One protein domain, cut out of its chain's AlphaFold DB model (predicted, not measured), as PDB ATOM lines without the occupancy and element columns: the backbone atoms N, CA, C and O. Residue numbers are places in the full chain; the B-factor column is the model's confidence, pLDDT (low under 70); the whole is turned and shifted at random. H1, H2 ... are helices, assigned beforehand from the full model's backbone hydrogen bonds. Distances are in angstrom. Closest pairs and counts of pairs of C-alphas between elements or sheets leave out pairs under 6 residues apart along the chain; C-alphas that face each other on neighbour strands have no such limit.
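AT A GLANCE: This is residues 57 to 110 of the 156 residues of a protein of Orientia tsutsugamushi (strain Ikeda) (UniProt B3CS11). Two helices run the same way and cross at a slant, the longer H2 packing on a part of H1, while the unnamed stretch of residues 74 to 87 folds back from the end of H1 to the beginning of H2. The printed part has 54 residues with two named helices, H1 then H2 along the chain, and no named strand; the class is all helix. It is only just compact, close to loose, with a radius of gyration of the C-alphas of 11.5 A, and its outline is elongated, with spans of 36 by 23 by 16 A.

IN THESE COORDINATES: The longest helix is H2, residues 88 to 104, 24.8 A from first to last C-alpha. It begins at C-alpha 88 at (259.472, 285.903, 288.501) and ends at C-alpha 104 at (253.973, 269.037, 305.764). H1, residues 61 to 73, is 18.3 A long and begins at C-alpha 61 at (265.852, 274.286, 284.492).

HOW THE PARTS SIT: H2 and H1 touch, with 5 pairs of C-alphas within 8 A. H1 touches H2 with residues 65 to 69 alone. The closest C-alphas of the two helices are those of Ile 69 and Ile 98, 6.9 A apart. Their lines stand at a steep tilt of 40 degrees, and they run the same way. Their centres are 11.0 A apart. In H1 every O i to N i+4 pair is within hydrogen-bond range; in H2, 12 of 13 are.

THE WHOLE: The two C-alphas farthest apart are those of Asn 59 and Gly 110, at 38.5 A. The link from H1 to H2, 14 residues, is long, and its C-alphas lie 7 to 14 A from the mean of all C-alphas. The printed part has no cut. The mean pLDDT of the printed part is 92.3, and no printed residue is under 70.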
ATOM      1  N   ALA A  57     276.227 274.279 287.909       86.31
ATOM      2  CA  ALA A  57     275.437 274.274 286.688       86.31
ATOM      3  C   ALA A  57     274.746 272.912 286.576       86.31
ATOM      4  O   ALA A  57     275.419 271.883 286.631       86.31
ATOM      5  N   ASP A  58     273.423 272.911 286.433       87.88
ATOM      6  CA  ASP A  58     272.652 271.699 286.145       87.88
ATOM      7  C   ASP A  58     272.246 271.669 284.665       87.88
ATOM      8  O   ASP A  58     272.286 272.682 283.963       87.88
ATOM      9  N   ASN A  59     271.845 270.494 284.179       86.69
ATOM     10  CA  ASN A  59     271.607 270.277 282.750       86.69
ATOM     11  C   ASN A  59     270.248 270.816 282.280       86.69
ATOM     12  O   ASN A  59     270.058 271.057 281.087       86.69
ATOM     13  N   THR A  60     269.289 270.998 283.192       94.69
ATOM     14  CA  THR A  60     267.946 271.499 282.881       94.69
ATOM     15  C   THR A  60     267.422 272.451 283.954       94.69
ATOM     16  O   THR A  60     267.709 272.291 285.138       94.69
ATOM     17  N   LEU A  61     266.545 273.384 283.559       91.50
ATOM     18  CA  LEU A  61     265.852 274.286 284.492       91.50
ATOM     19  C   LEU A  61     265.121 273.520 285.608       91.50
ATOM     20  O   LEU A  61     265.145 273.923 286.767       91.50
ATOM     21  N   LYS A  62     264.490 272.389 285.268       92.81
ATOM     22  CA  LYS A  62     263.789 271.535 286.236       92.81
ATOM     23  C   LYS A  62     264.745 270.970 287.288       92.81
ATOM     24  O   LYS A  62     264.400 270.943 288.466       92.81
ATOM     25  N   GLU A  63     265.919 270.503 286.871       93.69
ATOM     26  CA  GLU A  63     266.944 270.019 287.798       93.69
ATOM     27  C   GLU A  63     267.454 271.156 288.680       93.69
ATOM     28  O   GLU A  63     267.464 270.980 289.894       93.69
ATOM     29  N   SER A  64     267.744 272.333 288.113       91.94
ATOM     30  CA  SER A  64     268.155 273.507 288.896       91.94
ATOM     31  C   SER A  64     267.127 273.892 289.959       91.94
ATOM     32  O   SER A  64     267.481 274.079 291.119       91.94
ATOM     33  N   ILE A  65     265.838 273.948 289.607       93.31
ATOM     34  CA  ILE A  65     264.759 274.255 290.560       93.31
ATOM     35  C   ILE A  65     264.690 273.202 291.672       93.31
ATOM     36  O   ILE A  65     264.611 273.547 292.852       93.31
ATOM     37  N   ASN A  66     264.748 271.918 291.314       93.00
ATOM     38  CA  ASN A  66     264.710 270.833 292.293       93.00
ATOM     39  C   ASN A  66     265.909 270.881 293.246       93.00
ATOM     40  O   ASN A  66     265.744 270.649 294.443       93.00
ATOM     41  N   GLN A  67     267.097 271.199 292.729       92.94
ATOM     42  CA  GLN A  67     268.308 271.352 293.528       92.94
ATOM     43  C   GLN A  67     268.213 272.561 294.459       92.94
ATOM     44  O   GLN A  67     268.467 272.406 295.647       92.94
ATOM     45  N   LEU A  68     267.740 273.719 293.983       94.06
ATOM     46  CA  LEU A  68     267.515 274.900 294.827       94.06
ATOM     47  C   LEU A  68     266.550 274.604 295.981       94.06
ATOM     48  O   LEU A  68     266.831 274.940 297.130       94.06
ATOM     49  N   ILE A  69     265.431 273.931 295.699       95.38
ATOM     50  CA  ILE A  69     264.470 273.526 296.732       95.38
ATOM     51  C   ILE A  69     265.118 272.538 297.713       95.38
ATOM     52  O   ILE A  69     264.897 272.637 298.921       95.38
ATOM     53  N   ASN A  70     265.915 271.586 297.227       95.19
ATOM     54  CA  ASN A  70     266.611 270.621 298.076       95.19
ATOM     55  C   ASN A  70     267.661 271.288 298.980       95.19
ATOM     56  O   ASN A  70     267.717 270.993 300.175       95.19
ATOM     57  N   ASP A  71     268.447 272.213 298.438       94.38
ATOM     58  CA  ASP A  71     269.446 272.981 299.180       94.38
ATOM     59  C   ASP A  71     268.764 273.873 300.229       94.38
ATOM     60  O   ASP A  71     269.215 273.946 301.374       94.38
ATOM     61  N   TRP A  72     267.614 274.472 299.895       96.19
ATOM     62  CA  TRP A  72     266.793 275.208 300.857       96.19
ATOM     63  C   TRP A  72     266.298 274.303 301.984       96.19
ATOM     64  O   TRP A  72     266.435 274.675 303.144       96.19
ATOM     65  N   LYS A  73     265.768 273.108 301.690       95.19
ATOM     66  CA  LYS A  73     265.253 272.169 302.708       95.19
ATOM     67  C   LYS A  73     266.338 271.721 303.684       95.19
ATOM     68  O   LYS A  73     266.120 271.764 304.892       95.19
ATOM     69  N   ASN A  74     267.503 271.352 303.154       94.75
ATOM     70  CA  ASN A  74     268.622 270.799 303.921       94.75
ATOM     71  C   ASN A  74     269.589 271.866 304.458       94.75
ATOM     72  O   ASN A  74     270.637 271.533 305.016       94.75
ATOM     73  N   SER A  75     269.268 273.147 304.279       94.31
ATOM     74  CA  SER A  75     270.081 274.242 304.792       94.31
ATOM     75  C   SER A  75     270.204 274.172 306.316       94.31
ATOM     76  O   SER A  75     269.233 273.928 307.029       94.31
ATOM     77  N   LYS A  76     271.409 274.458 306.818       93.81
ATOM     78  CA  LYS A  76     271.700 274.564 308.257       93.81
ATOM     79  C   LYS A  76     271.089 275.801 308.926       93.81
ATOM     80  O   LYS A  76     271.132 275.902 310.145       93.81
ATOM     81  N   PHE A  77     270.646 276.778 308.136       92.75
ATOM     82  CA  PHE A  77     270.053 278.019 308.634       92.75
ATOM     83  C   PHE A  77     268.575 277.805 308.948       92.75
ATOM     84  O   PHE A  77     267.956 276.925 308.359       92.75
ATOM     85  N   GLU A  78     267.979 278.606 309.824       90.00
ATOM     86  CA  GLU A  78     266.546 278.505 310.117       90.00
ATOM     87  C   GLU A  78     265.696 278.892 308.894       90.00
ATOM     88  O   GLU A  78     266.137 279.719 308.094       90.00
ATOM     89  N   PRO A  79     264.483 278.336 308.699       89.00
ATOM     90  CA  PRO A  79     263.645 278.635 307.532       89.00
ATOM     91  C   PRO A  79     263.415 280.131 307.262       89.00
ATOM     92  O   PRO A  79     263.340 280.540 306.101       89.00
ATOM     93  N   HIS A  80     263.346 280.958 308.311       84.50
ATOM     94  CA  HIS A  80     263.187 282.410 308.182       84.50
ATOM     95  C   HIS A  80     264.444 283.136 307.671       84.50
ATOM     96  O   HIS A  80     264.327 284.246 307.170       84.50
ATOM     97  N   ASP A  81     265.620 282.507 307.726       89.38
ATOM     98  CA  ASP A  81     266.894 283.078 307.259       89.38
ATOM     99  C   ASP A  81     267.278 282.611 305.846       89.38
ATOM    100  O   ASP A  81     268.299 283.020 305.289       89.38
ATOM    101  N   ARG A  82     266.485 281.720 305.243       93.69
ATOM    102  CA  ARG A  82     266.763 281.156 303.916       93.69
ATOM    103  C   ARG A  82     266.118 282.021 302.828       93.69
ATOM    104  O   ARG A  82     264.954 282.397 302.955       93.69
ATOM    105  N   LEU A  83     266.832 282.281 301.732       93.81
ATOM    106  CA  LEU A  83     266.329 283.022 300.566       93.81
ATOM    107  C   LEU A  83     266.760 282.328 299.269       93.81
ATOM    108  O   LEU A  83     267.912 281.918 299.140       93.81
ATOM    109  N   ILE A  84     265.843 282.225 298.307       94.38
ATOM    110  CA  ILE A  84     266.136 281.845 296.920       94.38
ATOM    111  C   ILE A  84     265.787 283.032 296.027       94.38
ATOM    112  O   ILE A  84     264.731 283.642 296.188       94.38
ATOM    113  N   ILE A  85     266.670 283.342 295.080       92.25
ATOM    114  CA  ILE A  85     266.456 284.370 294.061       92.25
ATOM    115  C   ILE A  85     266.363 283.661 292.710       92.25
ATOM    116  O   ILE A  85     267.255 282.899 292.345       92.25
ATOM    117  N   ALA A  86     265.273 283.903 291.989       91.75
ATOM    118  CA  ALA A  86     264.997 283.346 290.669       91.75
ATOM    119  C   ALA A  86     264.222 284.374 289.830       91.75
ATOM    120  O   ALA A  86     263.803 285.413 290.348       91.75
ATOM    121  N   ASP A  87     264.021 284.092 288.541       89.06
ATOM    122  CA  ASP A  87     263.087 284.882 287.740       89.06
ATOM    123  C   ASP A  87     261.654 284.801 288.300       89.06
ATOM    124  O   ASP A  87     261.312 283.916 289.086       89.06
ATOM    125  N   HIS A  88     260.805 285.757 287.912       83.62
ATOM    126  CA  HIS A  88     259.472 285.903 288.501       83.62
ATOM    127  C   HIS A  88     258.594 284.654 288.343       83.62
ATOM    128  O   HIS A  88     257.884 284.279 289.276       83.62
ATOM    129  N   LYS A  89     258.637 284.023 287.167       88.62
ATOM    130  CA  LYS A  89     257.781 282.881 286.843       88.62
ATOM    131  C   LYS A  89     258.178 281.666 287.679       88.62
ATOM    132  O   LYS A  89     257.320 280.977 288.233       88.62
ATOM    133  N   GLU A  90     259.479 281.459 287.835       93.06
ATOM    134  CA  GLU A  90     260.004 280.287 288.516       93.06
ATOM    135  C   GLU A  90     259.966 280.483 290.039       93.06
ATOM    136  O   GLU A  90     259.714 279.528 290.776       93.06
ATOM    137  N   ALA A  91     260.095 281.726 290.519       92.56
ATOM    138  CA  ALA A  91     259.933 282.075 291.928       92.56
ATOM    139  C   ALA A  91     258.543 281.705 292.475       92.56
ATOM    140  O   ALA A  91     258.451 281.185 293.586       92.56
ATOM    141  N   GLU A  92     257.459 281.909 291.715       89.75
ATOM    142  CA  GLU A  92     256.105 281.530 292.154       89.75
ATOM    143  C   GLU A  92     255.979 280.009 292.349       89.75
ATOM    144  O   GLU A  92     255.473 279.540 293.373       89.75
ATOM    145  N   ASN A  93     256.526 279.228 291.413       92.31
ATOM    146  CA  ASN A  93     256.564 277.769 291.501       92.31
ATOM    147  C   ASN A  93     257.399 277.281 292.702       92.31
ATOM    148  O   ASN A  93     256.956 276.412 293.462       92.31
ATOM    149  N   ILE A  94     258.586 277.859 292.898       96.06
ATOM    150  CA  ILE A  94     259.480 277.542 294.019       96.06
ATOM    151  C   ILE A  94     258.800 277.856 295.357       96.06
ATOM    152  O   ILE A  94     258.772 277.002 296.246       96.06
ATOM    153  N   ASN A  95     258.193 279.041 295.485       93.88
ATOM    154  CA  ASN A  95     257.493 279.465 296.697       93.88
ATOM    155  C   ASN A  95     256.366 278.496 297.064       93.88
ATOM    156  O   ASN A  95     256.234 278.120 298.229       93.88
ATOM    157  N   GLN A  96     255.597 278.018 296.081       92.69
ATOM    158  CA  GLN A  96     254.538 277.043 296.329       92.69
ATOM    159  C   GLN A  96     255.083 275.701 296.849       92.69
ATOM    160  O   GLN A  96     254.518 275.131 297.784       92.69
ATOM    161  N   HIS A  97     256.190 275.201 296.288       94.62
ATOM    162  CA  HIS A  97     256.823 273.962 296.753       94.62
ATOM    163  C   HIS A  97     257.377 274.085 298.174       94.62
ATOM    164  O   HIS A  97     257.196 273.175 298.987       94.62
ATOM    165  N   ILE A  98     258.034 275.204 298.481       95.62
ATOM    166  CA  ILE A  98     258.568 275.481 299.819       95.62
ATOM    167  C   ILE A  98     257.428 275.587 300.830       95.62
ATOM    168  O   ILE A  98     257.483 274.950 301.880       95.62
ATOM    169  N   ARG A  99     256.360 276.313 300.491       95.06
ATOM    170  CA  ARG A  99     255.195 276.473 301.363       95.06
ATOM    171  C   ARG A  99     254.511 275.140 301.668       95.06
ATOM    172  O   ARG A  99     254.177 274.882 302.819       95.06
ATOM    173  N   ASN A 100     254.352 274.269 300.670       94.69
ATOM    174  CA  ASN A 100     253.812 272.922 300.882       94.69
ATOM    175  C   ASN A 100     254.706 272.103 301.822       94.69
ATOM    176  O   ASN A 100     254.209 271.522 302.782       94.69
ATOM    177  N   TYR A 101     256.023 272.136 301.611       94.44
ATOM    178  CA  TYR A 101     256.973 271.476 302.503       94.44
ATOM    179  C   TYR A 101     256.894 272.014 303.942       94.44
ATOM    180  O   TYR A 101     256.906 271.230 304.888       94.44
ATOM    181  N   MET A 102     256.764 273.331 304.131       94.12
ATOM    182  CA  MET A 102     256.610 273.930 305.462       94.12
ATOM    183  C   MET A 102     255.326 273.475 306.164       94.12
ATOM    184  O   MET A 102     255.354 273.235 307.368       94.12
ATOM    185  N   LYS A 103     254.221 273.307 305.426       94.56
ATOM    186  CA  LYS A 103     252.974 272.747 305.968       94.56
ATOM    187  C   LYS A 103     253.123 271.283 306.373       94.56
ATOM    188  O   LYS A 103     252.711 270.908 307.461       94.56
ATOM    189  N   GLU A 104     253.731 270.466 305.511       94.81
ATOM    190  CA  GLU A 104     253.973 269.037 305.764       94.81
ATOM    191  C   GLU A 104     254.884 268.795 306.974       94.81
ATOM    192  O   GLU A 104     254.755 267.780 307.652       94.81
ATOM    193  N   ASN A 105     255.800 269.728 307.245       92.56
ATOM    194  CA  ASN A 105     256.761 269.656 308.347       92.56
ATOM    195  C   ASN A 105     256.361 270.539 309.527       92.56
ATOM    196  O   ASN A 105     257.213 270.921 310.326       92.56
ATOM    197  N   ASP A 106     255.073 270.874 309.643       90.94
ATOM    198  CA  ASP A 106     254.518 271.533 310.818       90.94
ATOM    199  C   ASP A 106     255.066 272.949 311.120       90.94
ATOM    200  O   ASP A 106     254.722 273.534 312.149       90.94
ATOM    201  N   ALA A 107     255.857 273.525 310.210       90.31
ATOM    202  CA  ALA A 107     256.423 274.871 310.308       90.31
ATOM    203  C   ALA A 107     255.417 275.966 309.919       90.31
ATOM    204  O   ALA A 107     255.588 277.124 310.290       90.31
ATOM    205  N   LEU A 108     254.366 275.604 309.180       92.44
ATOM    206  CA  LEU A 108     253.278 276.496 308.800       92.44
ATOM    207  C   LEU A 108     251.933 275.802 309.062       92.44
ATOM    208  O   LEU A 108     251.609 274.801 308.424       92.44
ATOM    209  N   LYS A 109     251.153 276.309 310.024       91.00
ATOM    210  CA  LYS A 109     249.920 275.671 310.519       91.00
ATOM    211  C   LYS A 109     248.784 276.667 310.694       91.00
ATOM    212  O   LYS A 109     249.003 277.861 310.854       91.00
ATOM    213  N   GLY A 110     247.565 276.135 310.742       89.94
ATOM    214  CA  GLY A 110     246.354 276.897 311.030       89.94
ATOM    215  C   GLY A 110     245.514 277.175 309.790       89.94
ATOM    216  O   GLY A 110     245.623 276.488 308.774       89.94
TER     217      GLY A 110